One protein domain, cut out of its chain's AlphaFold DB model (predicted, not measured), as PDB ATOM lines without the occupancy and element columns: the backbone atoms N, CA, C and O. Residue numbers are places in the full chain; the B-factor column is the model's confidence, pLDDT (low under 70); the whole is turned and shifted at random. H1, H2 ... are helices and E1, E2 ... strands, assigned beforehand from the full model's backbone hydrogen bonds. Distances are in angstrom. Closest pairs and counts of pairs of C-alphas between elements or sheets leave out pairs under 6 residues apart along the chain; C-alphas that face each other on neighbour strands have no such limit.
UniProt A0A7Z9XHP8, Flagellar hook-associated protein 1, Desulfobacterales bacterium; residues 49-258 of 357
ATOM      1  N   ASP A  49     -29.731  36.797  51.854       95.94
ATOM      2  CA  ASP A  49     -31.142  36.529  52.150       95.94
ATOM      3  C   ASP A  49     -31.394  35.039  52.417       95.94
ATOM      4  O   ASP A  49     -32.148  34.685  53.320       95.94
ATOM      5  N   LEU A  50     -30.755  34.145  51.654       95.94
ATOM      6  CA  LEU A  50     -30.879  32.705  51.882       95.94
ATOM      7  C   LEU A  50     -30.247  32.299  53.220       95.94
ATOM      8  O   LEU A  50     -30.810  31.469  53.932       95.94
ATOM      9  N   ASP A  51     -29.109  32.896  53.574       96.94
ATOM     10  CA  ASP A  51     -28.463  32.700  54.869       96.94
ATOM     11  C   ASP A  51     -29.325  33.251  56.010       96.94
ATOM     12  O   ASP A  51     -29.455  32.577  57.028       96.94
ATOM     13  N   ALA A  52     -29.969  34.411  55.833       96.00
ATOM     14  CA  ALA A  52     -30.905  34.973  56.808       96.00
ATOM     15  C   ALA A  52     -32.137  34.075  57.001       96.00
ATOM     16  O   ALA A  52     -32.488  33.749  58.133       96.00
ATOM     17  N   LEU A  53     -32.745  33.599  55.909       95.62
ATOM     18  CA  LEU A  53     -33.858  32.649  55.958       95.62
ATOM     19  C   LEU A  53     -33.465  31.358  56.687       95.62
ATOM     20  O   LEU A  53     -34.204  30.882  57.545       95.62
ATOM     21  N   ALA A  54     -32.302  30.792  56.349       96.69
ATOM     22  CA  ALA A  54     -31.802  29.583  56.992       96.69
ATOM     23  C   ALA A  54     -31.533  29.816  58.482       96.69
ATOM     24  O   ALA A  54     -31.931  28.992  59.301       96.69
ATOM     25  N   LYS A  55     -30.911  30.946  58.840       96.06
ATOM     26  CA  LYS A  55     -30.605  31.302  60.229       96.06
ATOM     27  C   LYS A  55     -31.867  31.344  61.088       96.06
ATOM     28  O   LYS A  55     -31.874  30.736  62.160       96.06
ATOM     29  N   GLU A  56     -32.912  32.009  60.601       95.44
ATOM     30  CA  GLU A  56     -34.174  32.160  61.326       95.44
ATOM     31  C   GLU A  56     -34.999  30.870  61.350       95.44
ATOM     32  O   GLU A  56     -35.596  30.540  62.373       95.44
ATOM     33  N   LEU A  57     -34.970  30.073  60.276       95.31
ATOM     34  CA  LEU A  57     -35.580  28.741  60.272       95.31
ATOM     35  C   LEU A  57     -34.916  27.812  61.299       95.31
ATOM     36  O   LEU A  57     -35.618  27.148  62.063       95.31
ATOM     37  N   VAL A  58     -33.577  27.767  61.319       96.81
ATOM     38  CA  VAL A  58     -32.810  27.006  62.318       96.81
ATOM     39  C   VAL A  58     -33.223  27.448  63.713       96.81
ATOM     40  O   VAL A  58     -33.563  26.599  64.532       96.81
ATOM     41  N   TRP A  59     -33.213  28.757  63.978       96.38
ATOM     42  CA  TRP A  59     -33.530  29.295  65.294       96.38
ATOM     43  C   TRP A  59     -34.951  28.950  65.735       96.38
ATOM     44  O   TRP A  59     -35.128  28.378  66.808       96.38
ATOM     45  N   ALA A  60     -35.954  29.243  64.905       95.56
ATOM     46  CA  ALA A  60     -37.356  29.031  65.246       95.56
ATOM     47  C   ALA A  60     -37.641  27.558  65.569       95.56
ATOM     48  O   ALA A  60     -38.251  27.251  66.597       95.56
ATOM     49  N   VAL A  61     -37.146  26.639  64.732       96.62
ATOM     50  CA  VAL A  61     -37.321  25.198  64.961       96.62
ATOM     51  C   VAL A  61     -36.537  24.746  66.184       96.62
ATOM     52  O   VAL A  61     -37.081  24.015  67.005       96.62
ATOM     53  N   ASN A  62     -35.289  25.182  66.344       97.25
ATOM     54  CA  ASN A  62     -34.459  24.762  67.469       97.25
ATOM     55  C   ASN A  62     -34.990  25.258  68.807       97.25
ATOM     56  O   ASN A  62     -35.015  24.469  69.741       97.25
ATOM     57  N   LYS A  63     -35.453  26.509  68.882       96.19
ATOM     58  CA  LYS A  63     -36.064  27.079  70.086       96.19
ATOM     59  C   LYS A  63     -37.297  26.283  70.516       96.19
ATOM     60  O   LYS A  63     -37.477  26.019  71.698       96.19
ATOM     61  N   GLN A  64     -38.137  25.867  69.564       96.38
ATOM     62  CA  GLN A  64     -39.308  25.043  69.873       96.38
ATOM     63  C   GLN A  64     -38.929  23.585  70.180       96.38
ATOM     64  O   GLN A  64     -39.485  22.971  71.085       96.38
ATOM     65  N   HIS A  65     -37.973  23.012  69.449       97.06
ATOM     66  CA  HIS A  65     -37.530  21.632  69.643       97.06
ATOM     67  C   HIS A  65     -36.808  21.439  70.985       97.06
ATOM     68  O   HIS A  65     -37.025  20.428  71.647       97.06
ATOM     69  N   SER A  66     -36.003  22.413  71.426       96.81
ATOM     70  CA  SER A  66     -35.181  22.298  72.638       96.81
ATOM     71  C   SER A  66     -35.979  22.185  73.933       96.81
ATOM     72  O   SER A  66     -35.479  21.593  74.887       96.81
ATOM     73  N   GLN A  67     -37.213  22.688  73.955       94.06
ATOM     74  CA  GLN A  67     -38.147  22.579  75.083       94.06
ATOM     75  C   GLN A  67     -39.113  21.384  74.985       94.06
ATOM     76  O   GLN A  67     -40.052  21.281  75.773       94.06
ATOM     77  N   GLY A  68     -38.940  20.514  73.991       94.31
ATOM     78  CA  GLY A  68     -39.680  19.261  73.900       94.31
ATOM     79  C   GLY A  68     -38.846  18.065  74.346       94.31
ATOM     80  O   GLY A  68     -37.636  18.150  74.560       94.31
ATOM     81  N   VAL A  69     -39.493  16.907  74.384       94.25
ATOM     82  CA  VAL A  69     -38.852  15.617  74.631       94.25
ATOM     83  C   VAL A  69     -39.196  14.610  73.549       94.25
ATOM     84  O   VAL A  69     -40.253  14.667  72.913       94.25
ATOM     85  N   GLY A  70     -38.245  13.714  73.299       92.31
ATOM     86  CA  GLY A  70     -38.422  12.614  72.368       92.31
ATOM     87  C   GLY A  70     -39.368  11.538  72.894       92.31
ATOM     88  O   GLY A  70     -39.935  11.653  73.979       92.31
ATOM     89  N   SER A  71     -39.483  10.437  72.151       90.44
ATOM     90  CA  SER A  71     -40.172   9.231  72.636       90.44
ATOM     91  C   SER A  71     -39.456   8.590  73.830       90.44
ATOM     92  O   SER A  71     -40.026   7.736  74.493       90.44
ATOM     93  N   LYS A  72     -38.216   9.005  74.115       90.19
ATOM     94  CA  LYS A  72     -37.498   8.700  75.352       90.19
ATOM     95  C   LYS A  72     -36.657   9.890  75.803       90.19
ATOM     96  O   LYS A  72     -36.206  10.698  74.990       90.19
ATOM     97  N   LEU A  73     -36.386   9.941  77.101       93.62
ATOM     98  CA  LEU A  73     -35.456  10.892  77.707       93.62
ATOM     99  C   LEU A  73     -33.991  10.525  77.428       93.62
ATOM    100  O   LEU A  73     -33.671   9.406  76.999       93.62
ATOM    101  N   PHE A  74     -33.076  11.457  77.701       95.12
ATOM    102  CA  PHE A  74     -31.642  11.187  77.631       95.12
ATOM    103  C   PHE A  74     -31.265  10.135  78.675       95.12
ATOM    104  O   PHE A  74     -31.595  10.259  79.853       95.12
ATOM    105  N   GLN A  75     -30.634   9.057  78.210       94.94
ATOM    106  CA  GLN A  75     -30.499   7.806  78.957       94.94
ATOM    107  C   GLN A  75     -29.388   7.877  80.019       94.94
ATOM    108  O   GLN A  75     -28.482   8.713  79.903       94.94
ATOM    109  N   PRO A  76     -29.383   6.977  81.017       95.75
ATOM    110  CA  PRO A  76     -28.341   6.963  82.034       95.75
ATOM    111  C   PRO A  76     -26.942   6.777  81.437       95.75
ATOM    112  O   PRO A  76     -26.726   5.962  80.539       95.75
ATOM    113  N   GLY A  77     -25.979   7.546  81.941       92.88
ATOM    114  CA  GLY A  77     -24.595   7.578  81.468       92.88
ATOM    115  C   GLY A  77     -24.387   8.291  80.129       92.88
ATOM    116  O   GLY A  77     -23.264   8.288  79.620       92.88
ATOM    117  N   SER A  78     -25.432   8.881  79.540       94.19
ATOM    118  CA  SER A  78     -25.306   9.678  78.318       94.19
ATOM    119  C   SER A  78     -24.805  11.096  78.610       94.19
ATOM    120  O   SER A  78     -25.013  11.653  79.691       94.19
ATOM    121  N   SER A  79     -24.125  11.679  77.625       94.06
ATOM    122  CA  SER A  79     -23.698  13.076  77.641       94.06
ATOM    123  C   SER A  79     -24.286  13.772  76.421       94.06
ATOM    124  O   SER A  79     -24.054  13.340  75.290       94.06
ATOM    125  N   LEU A  80     -25.061  14.825  76.659       95.75
ATOM    126  CA  LEU A  80     -25.618  15.690  75.631       95.75
ATOM    127  C   LEU A  80     -24.759  16.948  75.541       95.75
ATOM    128  O   LEU A  80     -24.796  17.797  76.432       95.75
ATOM    129  N   SER A  81     -23.980  17.053  74.467       95.44
ATOM    130  CA  SER A  81     -23.159  18.228  74.181       95.44
ATOM    131  C   SER A  81     -23.910  19.204  73.286       95.44
ATOM    132  O   SER A  81     -24.588  18.796  72.343       95.44
ATOM    133  N   GLY A  82     -23.737  20.494  73.556       95.31
ATOM    134  CA  GLY A  82     -24.176  21.568  72.682       95.31
ATOM    135  C   GLY A  82     -23.438  21.517  71.348       95.31
ATOM    136  O   GLY A  82     -22.290  21.065  71.271       95.31
ATOM    137  N   THR A  83     -24.111  21.963  70.292       95.44
ATOM    138  CA  THR A  83     -23.564  21.978  68.925       95.44
ATOM    139  C   THR A  83     -22.856  23.287  68.581       95.44
ATOM    140  O   THR A  83     -22.065  23.328  67.636       95.44
ATOM    141  N   TYR A  84     -23.085  24.345  69.362       95.81
ATOM    142  CA  TYR A  84     -22.399  25.624  69.218       95.81
ATOM    143  C   TYR A  84     -21.283  25.765  70.248       95.81
ATOM    144  O   TYR A  84     -21.376  25.273  71.372       95.81
ATOM    145  N   THR A  85     -20.208  26.439  69.842       95.75
ATOM    146  CA  THR A  85     -19.011  26.605  70.669       95.75
ATOM    147  C   THR A  85     -18.638  28.072  70.799       95.75
ATOM    148  O   THR A  85     -18.794  28.836  69.848       95.75
ATOM    149  N   THR A  86     -18.113  28.450  71.962       95.31
ATOM    150  CA  THR A  86     -17.516  29.767  72.217       95.31
ATOM    151  C   THR A  86     -16.306  29.614  73.138       95.31
ATOM    152  O   THR A  86     -16.248  28.709  73.972       95.31
ATOM    153  N   THR A  87     -15.302  30.472  72.965       91.38
ATOM    154  CA  THR A  87     -14.089  30.501  73.805       91.38
ATOM    155  C   THR A  87     -14.108  31.598  74.861       91.38
ATOM    156  O   THR A  87     -13.236  31.615  75.729       91.38
ATOM    157  N   THR A  88     -15.038  32.532  74.734       92.00
ATOM    158  CA  THR A  88     -15.105  33.776  75.496       92.00
ATOM    159  C   THR A  88     -16.470  33.837  76.152       92.00
ATOM    160  O   THR A  88     -16.668  33.196  77.187       92.00
ATOM    161  N   ASP A  89     -17.412  34.501  75.498       95.31
ATOM    162  CA  ASP A  89     -18.664  34.898  76.111       95.31
ATOM    163  C   ASP A  89     -19.819  34.146  75.434       95.31
ATOM    164  O   ASP A  89     -19.710  33.702  74.282       95.31
ATOM    165  N   LEU A  90     -20.928  33.966  76.149       95.56
ATOM    166  CA  LEU A  90     -22.141  33.347  75.610       95.56
ATOM    167  C   LEU A  90     -22.686  34.147  74.422       95.56
ATOM    168  O   LEU A  90     -23.142  33.541  73.459       95.56
ATOM    169  N   GLY A  91     -22.551  35.475  74.446       94.88
ATOM    170  CA  GLY A  91     -22.931  36.384  73.366       94.88
ATOM    171  C   GLY A  91     -22.234  36.109  72.031       94.88
ATOM    172  O   GLY A  91     -22.805  36.395  70.985       94.88
ATOM    173  N   ASP A  92     -21.049  35.488  72.048       95.38
ATOM    174  CA  ASP A  92     -20.304  35.134  70.832       95.38
ATOM    175  C   ASP A  92     -20.835  33.859  70.143       95.38
ATOM    176  O   ASP A  92     -20.390  33.502  69.046       95.38
ATOM    177  N   LEU A  93     -21.775  33.137  70.771       95.88
ATOM    178  CA  LEU A  93     -22.464  32.020  70.125       95.88
ATOM    179  C   LEU A  93     -23.309  32.533  68.943       95.88
ATOM    180  O   LEU A  93     -23.839  33.642  69.003       95.88
ATOM    181  N   PRO A  94     -23.552  31.721  67.893       94.69
ATOM    182  CA  PRO A  94     -24.307  32.160  66.709       94.69
ATOM    183  C   PRO A  94     -25.707  32.727  66.991       94.69
ATOM    184  O   PRO A  94     -26.238  33.494  66.181       94.69
ATOM    185  N   TYR A  95     -26.283  32.324  68.124       96.38
ATOM    186  CA  TYR A  95     -27.583  32.741  68.635       96.38
ATOM    187  C   TYR A  95     -27.497  33.223  70.093       96.38
ATOM    188  O   TYR A  95     -28.487  33.169  70.804       96.38
ATOM    189  N   GLY A  96     -26.317  33.618  70.579       95.00
ATOM    190  CA  GLY A  96     -26.096  33.947  71.992       95.00
ATOM    191  C   GLY A  96     -26.365  35.397  72.382       95.00
ATOM    192  O   GLY A  96     -26.423  35.706  73.570       95.00
ATOM    193  N   GLU A  97     -26.516  36.287  71.401       94.56
ATOM    194  CA  GLU A  97     -26.777  37.710  71.628       94.56
ATOM    195  C   GLU A  97     -28.080  37.926  72.418       94.56
ATOM    196  O   GLU A  97     -29.076  37.226  72.207       94.56
ATOM    197  N   ASP A  98     -28.083  38.924  73.305       94.38
ATOM    198  CA  ASP A  98     -29.231  39.258  74.150       94.38
ATOM    199  C   ASP A  98     -30.356  39.920  73.334       94.38
ATOM    200  O   ASP A  98     -30.132  40.885  72.591       94.38
ATOM    201  N   THR A  99     -31.594  39.457  73.519       91.25
ATOM    202  CA  THR A  99     -32.821  40.090  72.999       91.25
ATOM    203  C   THR A  99     -32.939  41.578  73.341       91.25
ATOM    204  O   THR A  99     -33.456  42.346  72.526       91.25
ATOM    205  N   ALA A 100     -32.391  42.036  74.474       88.94
ATOM    206  CA  ALA A 100     -32.332  43.457  74.831       88.94
ATOM    207  C   ALA A 100     -31.531  44.298  73.816       88.94
ATOM    208  O   ALA A 100     -31.750  45.506  73.686       88.94
ATOM    209  N   THR A 101     -30.630  43.655  73.070       87.81
ATOM    210  CA  THR A 101     -29.837  44.246  71.983       87.81
ATOM    211  C   THR A 101     -30.316  43.836  70.585       87.81
ATOM    212  O   THR A 101     -29.683  44.194  69.594       87.81
ATOM    213  N   GLY A 102     -31.465  43.156  70.491       84.50
ATOM    214  CA  GLY A 102     -32.012  42.623  69.239       84.50
ATOM    215  C   GLY A 102     -31.523  41.216  68.883       84.50
ATOM    216  O   GLY A 102     -31.660  40.814  67.731       84.50
ATOM    217  N   GLY A 103     -30.940  40.498  69.848       90.75
ATOM    218  CA  GLY A 103     -30.511  39.110  69.718       90.75
ATOM    219  C   GLY A 103     -31.628  38.091  69.967       90.75
ATOM    220  O   GLY A 103     -32.812  38.360  69.760       90.75
ATOM    221  N   TYR A 104     -31.237  36.902  70.421       94.81
ATOM    222  CA  TYR A 104     -32.085  35.709  70.450       94.81
ATOM    223  C   TYR A 104     -32.386  35.199  71.863       94.81
ATOM    224  O   TYR A 104     -33.478  34.673  72.093       94.81
ATOM    225  N   VAL A 105     -31.445  35.358  72.800       96.94
ATOM    226  CA  VAL A 105     -31.567  34.850  74.175       96.94
ATOM    227  C   VAL A 105     -32.112  35.931  75.101       96.94
ATOM    228  O   VAL A 105     -31.618  37.057  75.115       96.94
ATOM    229  N   ASP A 106     -33.112  35.581  75.901       96.44
ATOM    230  CA  ASP A 106     -33.570  36.390  77.027       96.44
ATOM    231  C   ASP A 106     -32.882  35.903  78.309       96.44
ATOM    232  O   ASP A 106     -33.298  34.922  78.929       96.44
ATOM    233  N   TYR A 107     -31.820  36.601  78.719       95.06
ATOM    234  CA  TYR A 107     -31.062  36.289  79.938       95.06
ATOM    235  C   TYR A 107     -31.834  36.580  81.240       95.06
ATOM    236  O   TYR A 107     -31.328  36.306  82.326       95.06
ATOM    237  N   SER A 108     -33.056  37.118  81.153       93.88
ATOM    238  CA  SER A 108     -33.986  37.207  82.286       93.88
ATOM    239  C   SER A 108     -34.941  36.011  82.395       93.88
ATOM    240  O   SER A 108     -35.692  35.913  83.367       93.88
ATOM    241  N   GLY A 109     -34.915  35.115  81.405       94.75
ATOM    242  CA  GLY A 109     -35.758  33.931  81.339       94.75
ATOM    243  C   GLY A 109     -35.219  32.732  82.119       94.75
ATOM    244  O   GLY A 109     -34.153  32.749  82.741       94.75
ATOM    245  N   THR A 110     -35.987  31.652  82.038       96.56
ATOM    246  CA  THR A 110     -35.726  30.375  82.704       96.56
ATOM    247  C   THR A 110     -35.923  29.206  81.743       96.56
ATOM    248  O   THR A 110     -36.569  29.357  80.703       96.56
ATOM    249  N   PHE A 111     -35.425  28.031  82.120       96.69
ATOM    250  CA  PHE A 111     -35.814  26.754  81.520       96.69
ATOM    251  C   PHE A 111     -35.928  25.674  82.594       96.69
ATOM    252  O   PHE A 111     -35.232  25.737  83.609       96.69
ATOM    253  N   ASP A 112     -36.760  24.663  82.366       96.38
ATOM    254  CA  ASP A 112     -36.933  23.556  83.301       96.38
ATOM    255  C   ASP A 112     -36.093  22.347  82.875       96.38
ATOM    256  O   ASP A 112     -36.103  21.912  81.720       96.38
ATOM    257  N   LEU A 113     -35.351  21.791  83.834       96.44
ATOM    258  CA  LEU A 113     -34.607  20.543  83.704       96.44
ATOM    259  C   LEU A 113     -35.288  19.473  84.556       96.44
ATOM    260  O   LEU A 113     -35.395  19.599  85.775       96.44
ATOM    261  N   TRP A 114     -35.694  18.385  83.917       95.88
ATOM    262  CA  TRP A 114     -36.340  17.252  84.565       95.88
ATOM    263  C   TRP A 114     -35.353  16.113  84.736       95.88
ATOM    264  O   TRP A 114     -34.706  15.714  83.771       95.88
ATOM    265  N   ILE A 115     -35.257  15.574  85.951       95.69
ATOM    266  CA  ILE A 115     -34.391  14.440  86.281       95.69
ATOM    267  C   ILE A 115     -35.265  13.278  86.750       95.69
ATOM    268  O   ILE A 115     -36.005  13.398  87.727       95.69
ATOM    269  N   GLY A 116     -35.186  12.161  86.032       93.25
ATOM    270  CA  GLY A 116     -35.933  10.931  86.299       93.25
ATOM    271  C   GLY A 116     -35.043   9.784  86.736       93.25
ATOM    272  O   GLY A 116     -33.814   9.875  86.676       93.25
ATOM    273  N   ASP A 117     -35.669   8.688  87.141       92.12
ATOM    274  CA  ASP A 117     -34.969   7.435  87.414       92.12
ATOM    275  C   ASP A 117     -34.419   6.774  86.130       92.12
ATOM    276  O   ASP A 117     -34.565   7.282  85.019       92.12
ATOM    277  N   ALA A 118     -33.766   5.617  86.271       91.00
ATOM    278  CA  ALA A 118     -33.089   4.936  85.165       91.00
ATOM    279  C   ALA A 118     -34.020   4.486  84.025       91.00
ATOM    280  O   ALA A 118     -33.524   4.120  82.959       91.00
ATOM    281  N   ILE A 119     -35.336   4.451  84.258       86.31
ATOM    282  CA  ILE A 119     -36.337   4.041  83.270       86.31
ATOM    283  C   ILE A 119     -37.146   5.228  82.728       86.31
ATOM    284  O   ILE A 119     -38.022   5.008  81.898       86.31
ATOM    285  N   GLY A 120     -36.823   6.465  83.124       82.88
ATOM    286  CA  GLY A 120     -37.492   7.667  82.622       82.88
ATOM    287  C   GLY A 120     -38.777   8.034  83.358       82.88
ATOM    288  O   GLY A 120     -39.572   8.804  82.822       82.88
ATOM    289  N   GLU A 121     -38.975   7.500  84.564       85.88
ATOM    290  CA  GLU A 121     -40.144   7.739  85.411       85.88
ATOM    291  C   GLU A 121     -39.776   8.613  86.627       85.88
ATOM    292  O   GLU A 121     -38.604   8.904  86.887       85.88
ATOM    293  N   ASN A 122     -40.789   9.025  87.403       88.88
ATOM    294  CA  ASN A 122     -40.626   9.817  88.634       88.88
ATOM    295  C   ASN A 122     -39.807  11.106  88.426       88.88
ATOM    296  O   ASN A 122     -38.842  11.366  89.152       88.88
ATOM    297  N   LEU A 123     -40.188  11.908  87.428       92.38
ATOM    298  CA  LEU A 123     -39.477  13.135  87.088       92.38
ATOM    299  C   LEU A 123     -39.566  14.169  88.216       92.38
ATOM    300  O   LEU A 123     -40.647  14.541  88.669       92.38
ATOM    301  N   ASN A 124     -38.404  14.655  88.641       94.06
ATOM    302  CA  ASN A 124     -38.266  15.791  89.541       94.06
ATOM    303  C   ASN A 124     -37.678  16.959  88.749       94.06
ATOM    304  O   ASN A 124     -36.581  16.848  88.200       94.06
ATOM    305  N   GLY A 125     -38.430  18.053  88.665       93.12
ATOM    306  CA  GLY A 125     -38.036  19.249  87.927       93.12
ATOM    307  C   GLY A 125     -37.233  20.225  88.782       93.12
ATOM    308  O   GLY A 125     -37.509  20.402  89.971       93.12
ATOM    309  N   VAL A 126     -36.265  20.887  88.158       95.19
ATOM    310  CA  VAL A 126     -35.624  22.104  88.657       95.19
ATOM    311  C   VAL A 126     -35.723  23.182  87.587       95.19
ATOM    312  O   VAL A 126     -35.299  22.977  86.451       95.19
ATOM    313  N   THR A 127     -36.254  24.338  87.970       95.88
ATOM    314  CA  THR A 127     -36.233  25.535  87.130       95.88
ATOM    315  C   THR A 127     -34.866  26.182  87.240       95.88
ATOM    316  O   THR A 127     -34.452  26.587  88.328       95.88
ATOM    317  N   ILE A 128     -34.167  26.266  86.116       95.62
ATOM    318  CA  ILE A 128     -32.907  26.980  85.987       95.62
ATOM    319  C   ILE A 128     -33.222  28.423  85.607       95.62
ATOM    320  O   ILE A 128     -33.659  28.714  84.494       95.62
ATOM    321  N   ASP A 129     -32.990  29.325  86.552       95.12
ATOM    322  CA  ASP A 129     -33.145  30.765  86.391       95.12
ATOM    323  C   ASP A 129     -31.790  31.390  86.041       95.12
ATOM    324  O   ASP A 129     -30.813  31.251  86.784       95.12
ATOM    325  N   LEU A 130     -31.707  32.069  84.895       93.81
ATOM    326  CA  LEU A 130     -30.470  32.724  84.462       93.81
ATOM    327  C   LEU A 130     -30.126  33.940  85.336       93.81
ATOM    328  O   LEU A 130     -28.955  34.300  85.460       93.81
ATOM    329  N   THR A 131     -31.110  34.512  86.030       92.19
ATOM    330  CA  THR A 131     -30.928  35.603  86.998       92.19
ATOM    331  C   THR A 131     -30.576  35.116  88.404       92.19
ATOM    332  O   THR A 131     -30.353  35.932  89.307       92.19
ATOM    333  N   TYR A 132     -30.497  33.793  88.601       87.50
ATOM    334  CA  TYR A 132     -30.171  33.189  89.884       87.50
ATOM    335  C   TYR A 132     -28.863  33.748  90.447       87.50
ATOM    336  O   TYR A 132     -27.823  33.782  89.792       87.50
ATOM    337  N   THR A 133     -28.918  34.151  91.715       82.62
ATOM    338  CA  THR A 133     -27.744  34.562  92.481       82.62
ATOM    339  C   THR A 133     -27.776  33.890  93.845       82.62
ATOM    340  O   THR A 133     -28.784  33.944  94.553       82.62
ATOM    341  N   ASN A 134     -26.662  33.273  94.246       68.31
ATOM    342  CA  ASN A 134     -26.513  32.705  95.585       68.31
ATOM    343  C   ASN A 134     -25.454  33.483  96.389       68.31
ATOM    344  O   ASN A 134     -24.322  33.652  95.922       68.31
ATOM    345  N   PRO A 135     -25.770  34.013  97.587       64.94
ATOM    346  CA  PRO A 135     -24.788  34.737  98.390       64.94
ATOM    347  C   PRO A 135     -23.666  33.835  98.964       64.94
ATOM    348  O   PRO A 135     -23.977  32.784  99.522       64.94
ATOM    349  N   PRO A 136     -22.384  34.273  98.971       56.66
ATOM    350  CA  PRO A 136     -21.881  35.539  98.454       56.66
ATOM    351  C   PRO A 136     -21.244  35.373  97.057       56.66
ATOM    352  O   PRO A 136     -20.064  35.060  96.942       56.66
ATOM    353  N   ALA A 137     -22.022  35.683  96.015       54.78
ATOM    354  CA  ALA A 137     -21.579  36.127  94.686       54.78
ATOM    355  C   ALA A 137     -20.745  35.150  93.836       54.78
ATOM    356  O   ALA A 137     -19.882  35.595  93.080       54.78
ATOM    357  N   VAL A 138     -21.038  33.851  93.904       56.69
ATOM    358  CA  VAL A 138     -20.709  32.908  92.825       56.69
ATOM    359  C   VAL A 138     -21.850  31.891  92.722       56.69
ATOM    360  O   VAL A 138     -22.161  31.276  93.744       56.69
ATOM    361  N   PRO A 139     -22.469  31.733  91.539       59.22
ATOM    362  CA  PRO A 139     -22.261  32.503  90.314       59.22
ATOM    363  C   PRO A 139     -23.028  33.839  90.355       59.22
ATOM    364  O   PRO A 139     -24.023  33.993  91.069       59.22
ATOM    365  N   ALA A 140     -22.526  34.837  89.624       75.06
ATOM    366  CA  ALA A 140     -23.311  36.020  89.284       75.06
ATOM    367  C   ALA A 140     -24.460  35.624  88.337       75.06
ATOM    368  O   ALA A 140     -24.417  34.546  87.746       75.06
ATOM    369  N   ALA A 141     -25.463  36.496  88.187       87.12
ATOM    370  CA  ALA A 141     -26.488  36.311  87.164       87.12
ATOM    371  C   ALA A 141     -25.819  36.137  85.791       87.12
ATOM    372  O   ALA A 141     -24.858  36.846  85.478       87.12
ATOM    373  N   ILE A 142     -26.320  35.187  85.006       93.75
ATOM    374  CA  ILE A 142     -25.797  34.880  83.680       93.75
ATOM    375  C   ILE A 142     -26.258  35.963  82.708       93.75
ATOM    376  O   ILE A 142     -27.438  36.294  82.637       93.75
ATOM    377  N   THR A 143     -25.313  36.500  81.949       94.06
ATOM    378  CA  THR A 143     -25.537  37.482  80.883       94.06
ATOM    379  C   THR A 143     -24.853  37.018  79.600       94.06
ATOM    380  O   THR A 143     -24.087  36.054  79.610       94.06
ATOM    381  N   ASP A 144     -25.046  37.754  78.509       93.25
ATOM    382  CA  ASP A 144     -24.304  37.561  77.258       93.25
ATOM    383  C   ASP A 144     -22.778  37.591  77.455       93.25
ATOM    384  O   ASP A 144     -22.075  36.781  76.865       93.25
ATOM    385  N   ALA A 145     -22.270  38.439  78.352       94.31
ATOM    386  CA  ALA A 145     -20.852  38.507  78.726       94.31
ATOM    387  C   ALA A 145     -20.359  37.380  79.665       94.31
ATOM    388  O   ALA A 145     -19.195  37.381  80.066       94.31
ATOM    389  N   SER A 146     -21.228  36.458  80.094       94.56
ATOM    390  CA  SER A 146     -20.817  35.323  80.933       94.56
ATOM    391  C   SER A 146     -20.158  34.229  80.099       94.56
ATOM    392  O   SER A 146     -20.438  34.067  78.916       94.56
ATOM    393  N   THR A 147     -19.309  33.428  80.731       95.00
ATOM    394  CA  THR A 147     -18.635  32.282  80.112       95.00
ATOM    395  C   THR A 147     -19.466  31.000  80.237       95.00
ATOM    396  O   THR A 147     -20.274  30.832  81.156       95.00
ATOM    397  N   LEU A 148     -19.196  30.008  79.378       95.56
ATOM    398  CA  LEU A 148     -19.801  28.669  79.498       95.56
ATOM    399  C   LEU A 148     -19.531  28.007  80.861       95.56
ATOM    400  O   LEU A 148     -20.348  27.224  81.343       95.56
ATOM    401  N   ALA A 149     -18.386  28.305  81.483       94.19
ATOM    402  CA  ALA A 149     -18.023  27.750  82.783       94.19
ATOM    403  C   ALA A 149     -18.879  28.335  83.918       94.19
ATOM    404  O   ALA A 149     -19.261  27.603  84.830       94.19
ATOM    405  N   GLU A 150     -19.207  29.627  83.846       93.88
ATOM    406  CA  GLU A 150     -20.101  30.287  84.803       93.88
ATOM    407  C   GLU A 150     -21.533  29.769  84.669       93.88
ATOM    408  O   GLU A 150     -22.162  29.454  85.681       93.88
ATOM    409  N   LEU A 151     -22.012  29.570  83.437       94.81
ATOM    410  CA  LEU A 151     -23.309  28.939  83.197       94.81
ATOM    411  C   LEU A 151     -23.352  27.502  83.735       94.81
ATOM    412  O   LEU A 151     -24.292  27.139  84.439       94.81
ATOM    413  N   ALA A 152     -22.326  26.690  83.456       95.25
ATOM    414  CA  ALA A 152     -22.245  25.323  83.971       95.25
ATOM    415  C   ALA A 152     -22.259  25.290  85.509       95.25
ATOM    416  O   ALA A 152     -22.949  24.462  86.102       95.25
ATOM    417  N   ALA A 153     -21.527  26.202  86.157       93.38
ATOM    418  CA  ALA A 153     -21.542  26.344  87.609       93.38
ATOM    419  C   ALA A 153     -22.938  26.731  88.125       93.38
ATOM    420  O   ALA A 153     -23.437  26.077  89.036       93.38
ATOM    421  N   SER A 154     -23.601  27.708  87.493       93.56
ATOM    422  CA  SER A 154     -24.957  28.136  87.866       93.56
ATOM    423  C   SER A 154     -25.983  27.014  87.766       93.56
ATOM    424  O   SER A 154     -26.749  26.800  88.706       93.56
ATOM    425  N   ILE A 155     -25.953  26.235  86.680       94.88
ATOM    426  CA  ILE A 155     -26.832  25.070  86.517       94.88
ATOM    427  C   ILE A 155     -26.598  24.063  87.652       94.88
ATOM    428  O   ILE A 155     -27.549  23.625  88.299       94.88
ATOM    429  N   ASN A 156     -25.337  23.716  87.930       94.50
ATOM    430  CA  ASN A 156     -25.001  22.750  88.978       94.50
ATOM    431  C   ASN A 156     -25.413  23.232  90.379       94.50
ATOM    432  O   ASN A 156     -25.917  22.435  91.173       94.50
ATOM    433  N   ASP A 157     -25.234  24.519  90.679       92.00
ATOM    434  CA  ASP A 157     -25.610  25.101  91.969       92.00
ATOM    435  C   ASP A 157     -27.132  25.105  92.169       92.00
ATOM    436  O   ASP A 157     -27.605  24.793  93.262       92.00
ATOM    437  N   GLN A 158     -27.908  25.383  91.117       93.50
ATOM    438  CA  GLN A 158     -29.373  25.342  91.172       93.50
ATOM    439  C   GLN A 158     -29.912  23.912  91.307       93.50
ATOM    440  O   GLN A 158     -30.799  23.673  92.129       93.50
ATOM    441  N   ILE A 159     -29.323  22.938  90.599       93.56
ATOM    442  CA  ILE A 159     -29.627  21.506  90.781       93.56
ATOM    443  C   ILE A 159     -29.386  21.096  92.244       93.56
ATOM    444  O   ILE A 159     -30.248  20.480  92.877       93.56
ATOM    445  N   ALA A 160     -28.236  21.483  92.808       92.12
ATOM    446  CA  ALA A 160     -27.893  21.177  94.194       92.12
ATOM    447  C   ALA A 160     -28.813  21.891  95.201       92.12
ATOM    448  O   ALA A 160     -29.210  21.288  96.202       92.12
ATOM    449  N   ALA A 161     -29.189  23.148  94.941       90.56
ATOM    450  CA  ALA A 161     -30.117  23.913  95.773       90.56
ATOM    451  C   ALA A 161     -31.535  23.313  95.778       90.56
ATOM    452  O   ALA A 161     -32.210  23.359  96.807       90.56
ATOM    453  N   ALA A 162     -31.955  22.694  94.670       91.25
ATOM    454  CA  ALA A 162     -33.188  21.914  94.579       91.25
ATOM    455  C   ALA A 162     -33.095  20.542  95.282       91.25
ATOM    456  O   ALA A 162     -34.097  19.839  95.403       91.25
ATOM    457  N   GLY A 163     -31.911  20.154  95.773       91.75
ATOM    458  CA  GLY A 163     -31.675  18.861  96.417       91.75
ATOM    459  C   GLY A 163     -31.656  17.685  95.441       91.75
ATOM    460  O   GLY A 163     -31.803  16.540  95.873       91.75
ATOM    461  N   LEU A 164     -31.491  17.958  94.145       92.44
ATOM    462  CA  LEU A 164     -31.444  16.948  93.096       92.44
ATOM    463  C   LEU A 164     -30.000  16.519  92.819       92.44
ATOM    464  O   LEU A 164     -29.037  17.247  93.059       92.44
ATOM    465  N   THR A 165     -29.850  15.303  92.301       91.62
ATOM    466  CA  THR A 165     -28.569  14.738  91.865       91.62
ATOM    467  C   THR A 165     -28.773  13.955  90.579       91.62
ATOM    468  O   THR A 165     -29.886  13.534  90.288       91.62
ATOM    469  N   GLY A 166     -27.692  13.707  89.844       90.38
ATOM    470  CA  GLY A 166     -27.692  12.767  88.724       90.38
ATOM    471  C   GLY A 166     -27.501  13.395  87.354       90.38
ATOM    472  O   GLY A 166     -27.174  12.676  86.421       90.38
ATOM    473  N   VAL A 167     -27.589  14.721  87.238       96.25
ATOM    474  CA  VAL A 167     -27.170  15.463  86.042       96.25
ATOM    475  C   VAL A 167     -26.123  16.489  86.438       96.25
ATOM    476  O   VAL A 167     -26.246  17.145  87.470       96.25
ATOM    477  N   THR A 168     -25.081  16.616  85.620       96.31
ATOM    478  CA  THR A 168     -24.023  17.614  85.807       96.31
ATOM    479  C   THR A 168     -23.777  18.380  84.516       96.31
ATOM    480  O   THR A 168     -23.648  17.781  83.445       96.31
ATOM    481  N   ALA A 169     -23.703  19.705  84.618       96.94
ATOM    482  CA  ALA A 169     -23.285  20.580  83.535       96.94
ATOM    483  C   ALA A 169     -21.763  20.774  83.573       96.94
ATOM    484  O   ALA A 169     -21.161  20.971  84.631       96.94
ATOM    485  N   SER A 170     -21.126  20.726  82.410       96.38
ATOM    486  CA  SER A 170     -19.684  20.924  82.255       96.38
ATOM    487  C   SER A 170     -19.372  21.572  80.910       96.38
ATOM    488  O   SER A 170     -20.241  21.655  80.046       96.38
ATOM    489  N   VAL A 171     -18.135  22.031  80.724       96.31
ATOM    490  CA  VAL A 171     -17.659  22.522  79.425       96.31
ATOM    491  C   VAL A 171     -16.785  21.449  78.788       96.31
ATOM    492  O   VAL A 171     -15.771  21.047  79.363       96.31
ATOM    493  N   SER A 172     -17.161  20.997  77.595       93.75
ATOM    494  CA  SER A 172     -16.423  20.012  76.807       93.75
ATOM    495  C   SER A 172     -16.225  20.547  75.395       93.75
ATOM    496  O   SER A 172     -17.185  20.895  74.718       93.75
ATOM    497  N   GLY A 173     -14.972  20.663  74.948       90.19
ATOM    498  CA  GLY A 173     -14.669  21.115  73.585       90.19
ATOM    499  C   GLY A 173     -15.210  22.508  73.238       90.19
ATOM    500  O   GLY A 173     -15.613  22.720  72.101       90.19
ATOM    501  N   ASN A 174     -15.215  23.444  74.198       94.75
ATOM    502  CA  ASN A 174     -15.797  24.791  74.071       94.75
ATOM    503  C   ASN A 174     -17.325  24.820  73.871       94.75
ATOM    504  O   ASN A 174     -17.854  25.847  73.460       94.75
ATOM    505  N   ALA A 175     -18.028  23.726  74.166       95.88
ATOM    506  CA  ALA A 175     -19.484  23.667  74.253       95.88
ATOM    507  C   ALA A 175     -19.914  23.314  75.681       95.88
ATOM    508  O   ALA A 175     -19.154  22.715  76.448       95.88
ATOM    509  N   ILE A 176     -21.150  23.664  76.034       96.62
ATOM    510  CA  ILE A 176     -21.793  23.135  77.238       96.62
ATOM    511  C   ILE A 176     -22.110  21.648  77.023       96.62
ATOM    512  O   ILE A 176     -22.483  21.241  75.925       96.62
ATOM    513  N   ALA A 177     -21.995  20.830  78.061       96.81
ATOM    514  CA  ALA A 177     -22.420  19.439  78.040       96.81
ATOM    515  C   ALA A 177     -23.156  19.089  79.334       96.81
ATOM    516  O   ALA A 177     -22.625  19.311  80.426       96.81
ATOM    517  N   LEU A 178     -24.351  18.511  79.205       96.94
ATOM    518  CA  LEU A 178     -25.109  17.939  80.316       96.94
ATOM    519  C   LEU A 178     -24.915  16.425  80.322       96.94
ATOM    520  O   LEU A 178     -25.193  15.748  79.335       96.94
ATOM    521  N   THR A 179     -24.407  15.898  81.432       97.00
ATOM    522  CA  THR A 179     -24.091  14.474  81.569       97.00
ATOM    523  C   THR A 179     -24.909  13.859  82.688       97.00
ATOM    524  O   THR A 179     -24.849  14.333  83.827       97.00
ATOM    525  N   ALA A 180     -25.638  12.796  82.351       96.56
ATOM    526  CA  ALA A 180     -26.354  11.965  83.303       96.56
ATOM    527  C   ALA A 180     -25.406  10.974  83.988       96.56
ATOM    528  O   ALA A 180     -24.495  10.423  83.362       96.56
ATOM    529  N   ASP A 181     -25.644  10.689  85.263       94.88
ATOM    530  CA  ASP A 181     -25.016   9.565  85.943       94.88
ATOM    531  C   ASP A 181     -25.568   8.219  85.436       94.88
ATOM    532  O   ASP A 181     -26.464   8.154  84.596       94.88
ATOM    533  N   GLY A 182     -25.029   7.108  85.940       94.75
ATOM    534  CA  GLY A 182     -25.431   5.765  85.503       94.75
ATOM    535  C   GLY A 182     -26.826   5.309  85.953       94.75
ATOM    536  O   GLY A 182     -27.169   4.151  85.717       94.75
ATOM    537  N   THR A 183     -27.603   6.159  86.625       94.38
ATOM    538  CA  THR A 183     -28.891   5.811  87.247       94.38
ATOM    539  C   THR A 183     -30.033   6.779  86.955       94.38
ATOM    540  O   THR A 183     -31.166   6.433  87.276       94.38
ATOM    541  N   HIS A 184     -29.772   7.938  86.355       95.44
ATOM    542  CA  HIS A 184     -30.791   8.953  86.092       95.44
ATOM    543  C   HIS A 184     -30.937   9.247  84.600       95.44
ATOM    544  O   HIS A 184     -29.979   9.161  83.834       95.44
ATOM    545  N   THR A 185     -32.145   9.626  84.201       95.81
ATOM    546  CA  THR A 185     -32.435  10.208  82.883       95.81
ATOM    547  C   THR A 185     -32.703  11.697  83.005       95.81
ATOM    548  O   THR A 185     -33.048  12.161  84.094       95.81
ATOM    549  N   PHE A 186     -32.634  12.440  81.900       96.00
ATOM    550  CA  PHE A 186     -33.048  13.841  81.909       96.00
ATOM    551  C   PHE A 186     -33.760  14.304  80.643       96.00
ATOM    552  O   PHE A 186     -33.628  13.703  79.575       96.00
ATOM    553  N   GLY A 187     -34.508  15.396  80.785       95.44
ATOM    554  CA  GLY A 187     -35.205  16.099  79.712       95.44
ATOM    555  C   GLY A 187     -35.398  17.573  80.048       95.44
ATOM    556  O   GLY A 187     -35.064  18.013  81.148       95.44
ATOM    557  N   PHE A 188     -35.940  18.324  79.097       96.19
ATOM    558  CA  PHE A 188     -36.122  19.768  79.210       96.19
ATOM    559  C   PHE A 188     -37.577  20.146  78.935       96.19
ATOM    560  O   PHE A 188     -38.262  19.450  78.183       96.19
ATOM    561  N   SER A 189     -38.033  21.251  79.515       95.44
ATOM    562  CA  SER A 189     -39.277  21.922  79.130       95.44
ATOM    563  C   SER A 189     -39.195  23.424  79.400       95.44
ATOM    564  O   SER A 189     -38.218  23.907  79.974       95.44
ATOM    565  N   ASP A 190     -40.214  24.158  78.946       93.88
ATOM    566  CA  ASP A 190     -40.495  25.541  79.351       93.88
ATOM    567  C   ASP A 190     -39.292  26.504  79.255       93.88
ATOM    568  O   ASP A 190     -39.052  27.322  80.144       93.88
ATOM    569  N   ASP A 191     -38.532  26.428  78.154       96.06
ATOM    570  CA  ASP A 191     -37.410  27.339  77.895       96.06
ATOM    571  C   ASP A 191     -37.914  28.699  77.392       96.06
ATOM    572  O   ASP A 191     -38.050  28.961  76.193       96.06
ATOM    573  N   THR A 192     -38.174  29.590  78.343       95.81
ATOM    574  CA  THR A 192     -38.545  30.984  78.070       95.81
ATOM    575  C   THR A 192     -37.348  31.833  77.647       95.81
ATOM    576  O   THR A 192     -37.523  32.805  76.912       95.81
ATOM    577  N   SER A 193     -36.134  31.440  78.048       96.38
ATOM    578  CA  SER A 193     -34.893  32.155  77.728       96.38
ATOM    579  C   SER A 193     -34.410  31.931  76.291       96.38
ATOM    580  O   SER A 193     -33.781  32.805  75.700       96.38
ATOM    581  N   GLY A 194     -34.688  30.760  75.711       96.50
ATOM    582  CA  GLY A 194     -34.113  30.307  74.439       96.50
ATOM    583  C   GLY A 194     -32.646  29.867  74.539       96.50
ATOM    584  O   GLY A 194     -32.024  29.568  73.514       96.50
ATOM    585  N   ILE A 195     -32.070  29.821  75.744       97.06
ATOM    586  CA  ILE A 195     -30.653  29.506  75.941       97.06
ATOM    587  C   ILE A 195     -30.311  28.087  75.469       97.06
ATOM    588  O   ILE A 195     -29.222  27.874  74.938       97.06
ATOM    589  N   LEU A 196     -31.230  27.117  75.581       97.00
ATOM    590  CA  LEU A 196     -30.966  25.745  75.132       97.00
ATOM    591  C   LEU A 196     -30.752  25.702  73.615       97.00
ATOM    592  O   LEU A 196     -29.787  25.098  73.139       97.00
ATOM    593  N   GLY A 197     -31.588  26.427  72.867       96.62
ATOM    594  CA  GLY A 197     -31.435  26.609  71.424       96.62
ATOM    595  C   GLY A 197     -30.113  27.291  71.060       96.62
ATOM    596  O   GLY A 197     -29.433  26.851  70.129       96.62
ATOM    597  N   ALA A 198     -29.707  28.309  71.826       96.75
ATOM    598  CA  ALA A 198     -28.476  29.065  71.585       96.75
ATOM    599  C   ALA A 198     -27.193  28.285  71.892       96.75
ATOM    600  O   ALA A 198     -26.172  28.470  71.228       96.75
ATOM    601  N   LEU A 199     -27.259  27.367  72.855       96.75
ATOM    602  CA  LEU A 199     -26.189  26.422  73.175       96.75
ATOM    603  C   LEU A 199     -26.163  25.228  72.211       96.75
ATOM    604  O   LEU A 199     -25.173  24.496  72.143       96.75
ATOM    605  N   GLY A 200     -27.242  25.018  71.454       96.19
ATOM    606  CA  GLY A 200     -27.379  23.866  70.575       96.19
ATOM    607  C   GLY A 200     -27.688  22.577  71.340       96.19
ATOM    608  O   GLY A 200     -27.297  21.501  70.890       96.19
ATOM    609  N   ILE A 201     -28.323  22.692  72.510       96.56
ATOM    610  CA  ILE A 201     -28.763  21.580  73.354       96.56
ATOM    611  C   ILE A 201     -30.180  21.181  72.953       96.56
ATOM    612  O   ILE A 201     -31.063  22.027  72.834       96.56
ATOM    613  N   ASN A 202     -30.389  19.876  72.758       96.00
ATOM    614  CA  ASN A 202     -31.683  19.317  72.358       96.00
ATOM    615  C   ASN A 202     -32.249  19.966  71.072       96.00
ATOM    616  O   ASN A 202     -33.452  20.154  70.929       96.00
ATOM    617  N   THR A 203     -31.387  20.351  70.128       96.75
ATOM    618  CA  THR A 203     -31.792  21.024  68.884       96.75
ATOM    619  C   THR A 203     -32.001  20.057  67.725       96.75
ATOM    620  O   THR A 203     -31.320  19.036  67.633       96.75
ATOM    621  N   PHE A 204     -32.900  20.406  66.798       97.06
ATOM    622  CA  PHE A 204     -33.125  19.627  65.577       97.06
ATOM    623  C   PHE A 204     -32.035  19.879  64.529       97.06
ATOM    624  O   PHE A 204     -31.461  18.947  63.961       97.06
ATOM    625  N   PHE A 205     -31.744  21.156  64.288       97.44
ATOM    626  CA  PHE A 205     -30.751  21.609  63.330       97.44
ATOM    627  C   PHE A 205     -29.444  22.029  64.009       97.44
ATOM    628  O   PHE A 205     -29.420  22.507  65.147       97.44
ATOM    629  N   THR A 206     -28.359  21.911  63.253       96.06
ATOM    630  CA  THR A 206     -27.050  22.523  63.500       96.06
ATOM    631  C   THR A 206     -26.796  23.614  62.465       96.06
ATOM    632  O   THR A 206     -27.384  23.584  61.384       96.06
ATOM    633  N   GLY A 207     -25.845  24.507  62.733       95.44
ATOM    634  CA  GLY A 207     -25.434  25.547  61.786       95.44
ATOM    635  C   GLY A 207     -26.199  26.857  61.967       95.44
ATOM    636  O   GLY A 207     -27.032  26.993  62.845       95.44
ATOM    637  N   SER A 208     -25.864  27.864  61.172       94.75
ATOM    638  CA  SER A 208     -26.392  29.229  61.310       94.75
ATOM    639  C   SER A 208     -26.588  29.954  59.980       94.75
ATOM    640  O   SER A 208     -26.876  31.147  59.956       94.75
ATOM    641  N   ASN A 209     -26.384  29.257  58.864       95.62
ATOM    642  CA  ASN A 209     -26.555  29.763  57.510       95.62
ATOM    643  C   ASN A 209     -26.868  28.603  56.557       95.62
ATOM    644  O   ASN A 209     -26.760  27.429  56.920       95.62
ATOM    645  N   ALA A 210     -27.218  28.910  55.309       94.88
ATOM    646  CA  ALA A 210     -27.646  27.891  54.356       94.88
ATOM    647  C   ALA A 210     -26.513  26.936  53.938       94.88
ATOM    648  O   ALA A 210     -26.775  25.844  53.438       94.88
ATOM    649  N   GLY A 211     -25.252  27.337  54.126       95.56
ATOM    650  CA  GLY A 211     -24.081  26.532  53.782       95.56
ATOM    651  C   GLY A 211     -23.673  25.511  54.846       95.56
ATOM    652  O   GLY A 211     -23.031  24.521  54.498       95.56
ATOM    653  N   ASN A 212     -24.011  25.740  56.119       94.94
ATOM    654  CA  ASN A 212     -23.642  24.866  57.241       94.94
ATOM    655  C   ASN A 212     -24.842  24.275  57.997       94.94
ATOM    656  O   ASN A 212     -24.632  23.546  58.967       94.94
ATOM    657  N   MET A 213     -26.071  24.578  57.568       95.31
ATOM    658  CA  MET A 213     -27.278  23.981  58.131       95.31
ATOM    659  C   MET A 213     -27.261  22.459  57.944       95.31
ATOM    660  O   MET A 213     -27.046  21.956  56.839       95.31
ATOM    661  N   GLY A 214     -27.502  21.726  59.026       96.50
ATOM    662  CA  GLY A 214     -27.499  20.263  59.057       96.50
ATOM    663  C   GLY A 214     -28.442  19.729  60.127       96.50
ATOM    664  O   GLY A 214     -29.017  20.506  60.884       96.50
ATOM    665  N   VAL A 215     -28.625  18.411  60.180       96.50
ATOM    666  CA  VAL A 215     -29.388  17.748  61.251       96.50
ATOM    667  C   VAL A 215     -28.437  17.425  62.398       96.50
ATOM    668  O   VAL A 215     -27.294  17.050  62.155       96.50
ATOM    669  N   ASN A 216     -28.902  17.575  63.638       96.12
ATOM    670  CA  ASN A 216     -28.119  17.240  64.822       96.12
ATOM    671  C   ASN A 216     -27.770  15.740  64.853       96.12
ATOM    672  O   ASN A 216     -28.654  14.887  64.744       96.12
ATOM    673  N   ASP A 217     -26.490  15.421  65.058       94.75
ATOM    674  CA  ASP A 217     -25.970  14.047  65.080       94.75
ATOM    675  C   ASP A 217     -26.656  13.151  66.125       94.75
ATOM    676  O   ASP A 217     -26.755  11.938  65.923       94.75
ATOM    677  N   VAL A 218     -27.162  13.724  67.228       94.19
ATOM    678  CA  VAL A 218     -27.937  12.986  68.245       94.19
ATOM    679  C   VAL A 218     -29.207  12.390  67.632       94.19
ATOM    680  O   VAL A 218     -29.518  11.224  67.871       94.19
ATOM    681  N   ILE A 219     -29.898  13.163  66.792       94.94
ATOM    682  CA  ILE A 219     -31.130  12.756  66.101       94.94
ATOM    683  C   ILE A 219     -30.820  11.859  64.900       94.94
ATOM    684  O   ILE A 219     -31.560  10.909  64.623       94.94
ATOM    685  N   ASP A 220     -29.735  12.142  64.173       94.56
ATOM    686  CA  ASP A 220     -29.320  11.300  63.046       94.56
ATOM    687  C   ASP A 220     -28.967   9.879  63.521       94.56
ATOM    688  O   ASP A 220     -29.405   8.884  62.925       94.56
ATOM    689  N   SER A 221     -28.266   9.792  64.657       95.06
ATOM    690  CA  SER A 221     -27.903   8.534  65.313       95.06
ATOM    691  C   SER A 221     -29.117   7.798  65.878       95.06
ATOM    692  O   SER A 221     -29.206   6.576  65.743       95.06
ATOM    693  N   ASP A 222     -30.054   8.520  66.499       95.31
ATOM    694  CA  ASP A 222     -31.230   7.935  67.137       95.31
ATOM    695  C   ASP A 222     -32.458   8.856  67.034       95.31
ATOM    696  O   ASP A 222     -32.545   9.923  67.642       95.31
ATOM    697  N   LYS A 223     -33.446   8.401  66.257       94.44
ATOM    698  CA  LYS A 223     -34.655   9.168  65.922       94.44
ATOM    699  C   LYS A 223     -35.635   9.271  67.087       94.44
ATOM    700  O   LYS A 223     -36.541  10.098  67.025       94.44
ATOM    701  N   ASP A 224     -35.446   8.478  68.140       93.75
ATOM    702  CA  ASP A 224     -36.275   8.566  69.341       93.75
ATOM    703  C   ASP A 224     -36.047   9.893  70.089       93.75
ATOM    704  O   ASP A 224     -36.871  10.254  70.924       93.75
ATOM    705  N   TYR A 225     -34.969  10.631  69.779       94.81
ATOM    706  CA  TYR A 225     -34.679  11.965  70.323       94.81
ATOM    707  C   TYR A 225     -35.318  13.125  69.546       94.81
ATOM    708  O   TYR A 225     -35.087  14.283  69.889       94.81
ATOM    709  N   ILE A 226     -36.129  12.855  68.516       95.44
ATOM    710  CA  ILE A 226     -36.929  13.911  67.882       95.44
ATOM    711  C   ILE A 226     -37.995  14.362  68.881       95.44
ATOM    712  O   ILE A 226     -38.905  13.598  69.208       95.44
ATOM    713  N   ALA A 227     -37.883  15.604  69.343       95.06
ATOM    714  CA  ALA A 227     -38.663  16.158  70.434       95.06
ATOM    715  C   ALA A 227     -40.106  16.487  70.018       95.06
ATOM    716  O   ALA A 227     -40.446  17.637  69.741       95.06
ATOM    717  N   CYS A 228     -40.956  15.465  69.932       94.56
ATOM    718  CA  CYS A 228     -42.356  15.596  69.526       94.56
ATOM    719  C   CYS A 228     -43.308  15.931  70.687       94.56
ATOM    720  O   CYS A 228     -44.343  16.560  70.449       94.56
ATOM    721  N   ALA A 229     -42.961  15.524  71.908       94.50
ATOM    722  CA  ALA A 229     -43.782  15.652  73.110       94.50
ATOM    723  C   ALA A 229     -43.311  16.816  73.996       94.50
ATOM    724  O   ALA A 229     -42.220  17.356  73.792       94.50
ATOM    725  N   GLN A 230     -44.112  17.197  74.990       93.00
ATOM    726  CA  GLN A 230     -43.698  18.119  76.054       93.00
ATOM    727  C   GLN A 230     -43.917  17.484  77.432       93.00
ATOM    728  O   GLN A 230     -44.819  16.666  77.613       93.00
ATOM    729  N   ILE A 231     -43.076  17.854  78.400       93.06
ATOM    730  CA  ILE A 231     -43.294  17.511  79.810       93.06
ATOM    731  C   ILE A 231     -44.238  18.561  80.403       93.06
ATOM    732  O   ILE A 231     -44.035  19.755  80.199       93.06
ATOM    733  N   ASP A 232     -45.286  18.125  81.104       90.00
ATOM    734  CA  ASP A 232     -46.184  19.035  81.814       90.00
ATOM    735  C   ASP A 232     -45.553  19.576  83.111       90.00
ATOM    736  O   ASP A 232     -44.574  19.047  83.632       90.00
ATOM    737  N   SER A 233     -46.159  20.603  83.707       87.12
ATOM    738  CA  SER A 233     -45.671  21.209  84.959       87.12
ATOM    739  C   SER A 233     -45.666  20.268  86.174       87.12
ATOM    740  O   SER A 233     -45.184  20.637  87.244       87.12
ATOM    741  N   SER A 234     -46.233  19.067  86.044       87.12
ATOM    742  CA  SER A 234     -46.233  18.018  87.066       87.12
ATOM    743  C   SER A 234     -45.228  16.898  86.766       87.12
ATOM    744  O   SER A 234     -45.193  15.922  87.517       87.12
ATOM    745  N   GLY A 235     -44.415  17.023  85.713       85.25
ATOM    746  CA  GLY A 235     -43.416  16.030  85.334       85.25
ATOM    747  C   GLY A 235     -43.994  14.809  84.619       85.25
ATOM    748  O   GLY A 235     -43.376  13.749  84.650       85.25
ATOM    749  N   ASN A 236     -45.176  14.913  84.004       87.94
ATOM    750  CA  ASN A 236     -45.728  13.838  83.179       87.94
ATOM    751  C   ASN A 236     -45.499  14.136  81.698       87.94
ATOM    752  O   ASN A 236     -45.669  15.263  81.238       87.94
ATOM    753  N   TYR A 237     -45.184  13.095  80.937       88.06
ATOM    754  CA  TYR A 237     -45.185  13.128  79.479       88.06
ATOM    755  C   TYR A 237     -45.687  11.785  78.946       88.06
ATOM    756  O   TYR A 237     -45.794  10.803  79.681       88.06
ATOM    757  N   SER A 238     -46.043  11.745  77.667       86.94
ATOM    758  CA  SER A 238     -46.486  10.528  76.993       86.94
ATOM    759  C   SER A 238     -45.707  10.361  75.701       86.94
ATOM    760  O   SER A 238     -45.603  11.306  74.924       86.94
ATOM    761  N   GLU A 239     -45.221   9.152  75.423       80.94
ATOM    762  CA  GLU A 239     -44.479   8.848  74.189       80.94
ATOM    763  C   GLU A 239     -45.294   9.134  72.911       80.94
ATOM    764  O   GLU A 239     -44.727   9.325  71.836       80.94
ATOM    765  N   GLY A 240     -46.629   9.142  73.020       82.44
ATOM    766  CA  GLY A 240     -47.554   9.447  71.925       82.44
ATOM    767  C   GLY A 240     -48.017  10.905  71.860       82.44
ATOM    768  O   GLY A 240     -48.894  11.207  71.051       82.44
ATOM    769  N   ASP A 241     -47.495  11.783  72.719       90.75
ATOM    770  CA  ASP A 241     -47.795  13.211  72.666       90.75
ATOM    771  C   ASP A 241     -47.095  13.868  71.465       90.75
ATOM    772  O   ASP A 241     -45.923  13.630  71.177       90.75
ATOM    773  N   ASN A 242     -47.847  14.688  70.737       92.44
ATOM    774  CA  ASN A 242     -47.383  15.424  69.567       92.44
ATOM    775  C   ASN A 242     -47.554  16.942  69.723       92.44
ATOM    776  O   ASN A 242     -47.523  17.660  68.722       92.44
ATOM    777  N   THR A 243     -47.743  17.431  70.954       94.25
ATOM    778  CA  THR A 243     -47.945  18.855  71.247       94.25
ATOM    779  C   THR A 243     -46.781  19.707  70.734       94.25
ATOM    780  O   THR A 243     -47.017  20.704  70.048       94.25
ATOM    781  N   ASN A 244     -45.528  19.284  70.949       95.00
ATOM    782  CA  ASN A 244     -44.374  20.028  70.439       95.00
ATOM    783  C   ASN A 244     -44.266  19.958  68.911       95.00
ATOM    784  O   ASN A 244     -43.961  20.951  68.256       95.00
ATOM    785  N   ALA A 245     -44.554  18.794  68.324       95.06
ATOM    786  CA  ALA A 245     -44.544  18.625  66.872       95.06
ATOM    787  C   ALA A 245     -45.592  19.516  66.179       95.06
ATOM    788  O   ALA A 245     -45.324  20.067  65.109       95.06
ATOM    789  N   LEU A 246     -46.766  19.691  66.795       95.50
ATOM    790  CA  LEU A 246     -47.785  20.622  66.315       95.50
ATOM    791  C   LEU A 246     -47.300  22.073  66.424       95.50
ATOM    792  O   LEU A 246     -47.410  22.812  65.450       95.50
ATOM    793  N   ALA A 247     -46.679  22.449  67.547       95.50
ATOM    794  CA  ALA A 247     -46.095  23.778  67.713       95.50
ATOM    795  C   ALA A 247     -45.007  24.072  66.661       95.50
ATOM    796  O   ALA A 247     -44.993  25.156  66.085       95.50
ATOM    797  N   ILE A 248     -44.150  23.093  66.336       95.44
ATOM    798  CA  ILE A 248     -43.167  23.208  65.243       95.44
ATOM    799  C   ILE A 248     -43.873  23.383  63.889       95.44
ATOM    800  O   ILE A 248     -43.442  24.197  63.075       95.44
ATOM    801  N   SER A 249     -44.964  22.653  63.636       94.69
ATOM    802  CA  SER A 249     -45.750  22.805  62.403       94.69
ATOM    803  C   SER A 249     -46.392  24.191  62.280       94.69
ATOM    804  O   SER A 249     -46.536  24.694  61.166       94.69
ATOM    805  N   ASP A 250     -46.778  24.810  63.393       95.25
ATOM    806  CA  ASP A 250     -47.400  26.137  63.416       95.25
ATOM    807  C   ASP A 250     -46.383  27.276  63.209       95.25
ATOM    808  O   ASP A 250     -46.767  28.389  62.831       95.25
ATOM    809  N   LEU A 251     -45.076  27.005  63.345       93.50
ATOM    810  CA  LEU A 251     -44.019  27.988  63.067       93.50
ATOM    811  C   LEU A 251     -44.067  28.518  61.631       93.50
ATOM    812  O   LEU A 251     -43.724  29.676  61.409       93.50
ATOM    813  N   GLN A 252     -44.546  27.727  60.665       90.44
ATOM    814  CA  GLN A 252     -44.669  28.177  59.270       90.44
ATOM    815  C   GLN A 252     -45.611  29.386  59.118       90.44
ATOM    816  O   GLN A 252     -45.450  30.178  58.193       90.44
ATOM    817  N   TYR A 253     -46.571  29.541  60.035       91.50
ATOM    818  CA  TYR A 253     -47.550  30.631  60.039       91.50
ATOM    819  C   TYR A 253     -47.195  31.756  61.013       91.50
ATOM    820  O   TYR A 253     -47.898  32.765  61.073       91.50
ATOM    821  N   THR A 254     -46.134  31.585  61.799       92.69
ATOM    822  CA  THR A 254     -45.714  32.570  62.790       92.69
ATOM    823  C   THR A 254     -44.825  33.611  62.127       92.69
ATOM    824  O   THR A 254     -43.847  33.274  61.461       92.69
ATOM    825  N   SER A 255     -45.159  34.889  62.310       93.69
ATOM    826  CA  SER A 255     -44.294  35.974  61.856       93.69
ATOM    827  C   SER A 255     -43.082  36.099  62.768       93.69
ATOM    828  O   SER A 255     -43.225  36.228  63.984       93.69
ATOM    829  N   ILE A 256     -41.902  36.114  62.165       91.81
ATOM    830  CA  ILE A 256     -40.614  36.310  62.822       91.81
ATOM    831  C   ILE A 256     -39.879  37.470  62.149       91.81
ATOM    832  O   ILE A 256     -40.184  37.844  61.012       91.81
ATOM    833  N   ASP A 257     -38.927  38.062  62.861       92.56
ATOM    834  CA  ASP A 257     -38.090  39.115  62.299       92.56
ATOM    835  C   ASP A 257     -36.958  38.476  61.492       92.56
ATOM    836  O   ASP A 257     -36.064  37.844  62.042       92.56
ATOM    837  N   ILE A 258     -37.006  38.635  60.169       94.38
ATOM    838  CA  ILE A 258     -35.974  38.144  59.252       94.38
ATOM    839  C   ILE A 258     -35.229  39.343  58.683       94.38
ATOM    840  O   ILE A 258     -35.818  40.366  58.336       94.38
TER     841      ILE A 258
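Overview. This is residues 49 to 258 of the 357 residues of the protein "Flagellar hook-associated protein 1" of Desulfobacterales bacterium (UniProt A0A7Z9XHP8). Two small three-stranded sheets, E1 E5 E4 and E3 E2 E6, come close at one end near Val 167 and Phe 186 and splay apart from there, with H2 fitted between E4 and E3. At the opposite end of the longest axis H1 and H5 pack side by side, running opposite ways, short H3 sits near the middle, and long links with H4 make much of the rest. The 210 printed residues hold five named helices and seven named strands in the order H1 E1 E2 E3 H2 E4 E5 E6 H3 H4 H5 E7; both sheets are antiparallel, and the class is mixed, with under half of the residues in named elements. The whole is compact, with a radius of gyration of the C-alphas of 16.1 A and spans of 47 by 43 by 29 A.

Along the chain. One sheet holds E1, residues 79 to 81, E5, residues 175 to 180 and 16.3 A long, and E4, residues 167 to 172. The other holds E3, residues 124 to 129, E2, residues 110 to 116 and 19.8 A long, and E6, residues 185 to 189. H2 is residues 148 to 161, 19.8 A. H1, residues 49 to 66, runs 25.3 A from C-alpha 49 at (-31.142, 36.529, 52.150). H3 is residues 195 to 199, H4 217 to 221 and H5 243 to 253. E7, residues 256 to 258, ends at C-alpha 258 at (-35.974, 38.144, 59.252).

Arrangement. E5 is the inner strand of its sheet, with N 80 and O 178 2.8 A apart toward E1 and N 177 and O 170 2.8 A apart in the hairpin E4 and E5. E2 is inner in the other, with N 126 and O 113 at 2.8 A in the hairpin E2 and E3, and N 114 and O 187 at 2.9 A toward E6. H2 on one face of the sheet E1 E5 E4 makes two layers, a helix layer and a sheet; it lies over E4 at a height over the sheet of 8.1 A, with C-alphas 152 and 169 closest, 4.9 A. H2 is also on the sheet E3 E2 E6, over E3, at a height of 7.8 A. H1 touches H3 with residues 59 to 66 alone, C-alphas 63 and 197 being closest at 4.8 A. With residues 60 to 65 alone H1 touches H5, C-alphas 61 and 248 being closest at 6.2 A, at a shallow tilt of 22 degrees. E7 pairs with no named strand. H4 touches no helix. Each O i to N i+4 pair is within hydrogen-bond range in H1, H2, H3 and H4, and 5 of 7 in H5.

Size, cuts and confidence. The C-alphas of Asp 49 and Gly 163 are farthest apart, 47.7 A. The printed part has no cut. Long links join H1 to E1, E1 to E2, E3 to H2, H3 to H4 and H4 to H5. Mean pLDDT of the printed part is 92.9; residues 134 to 139 are under 70.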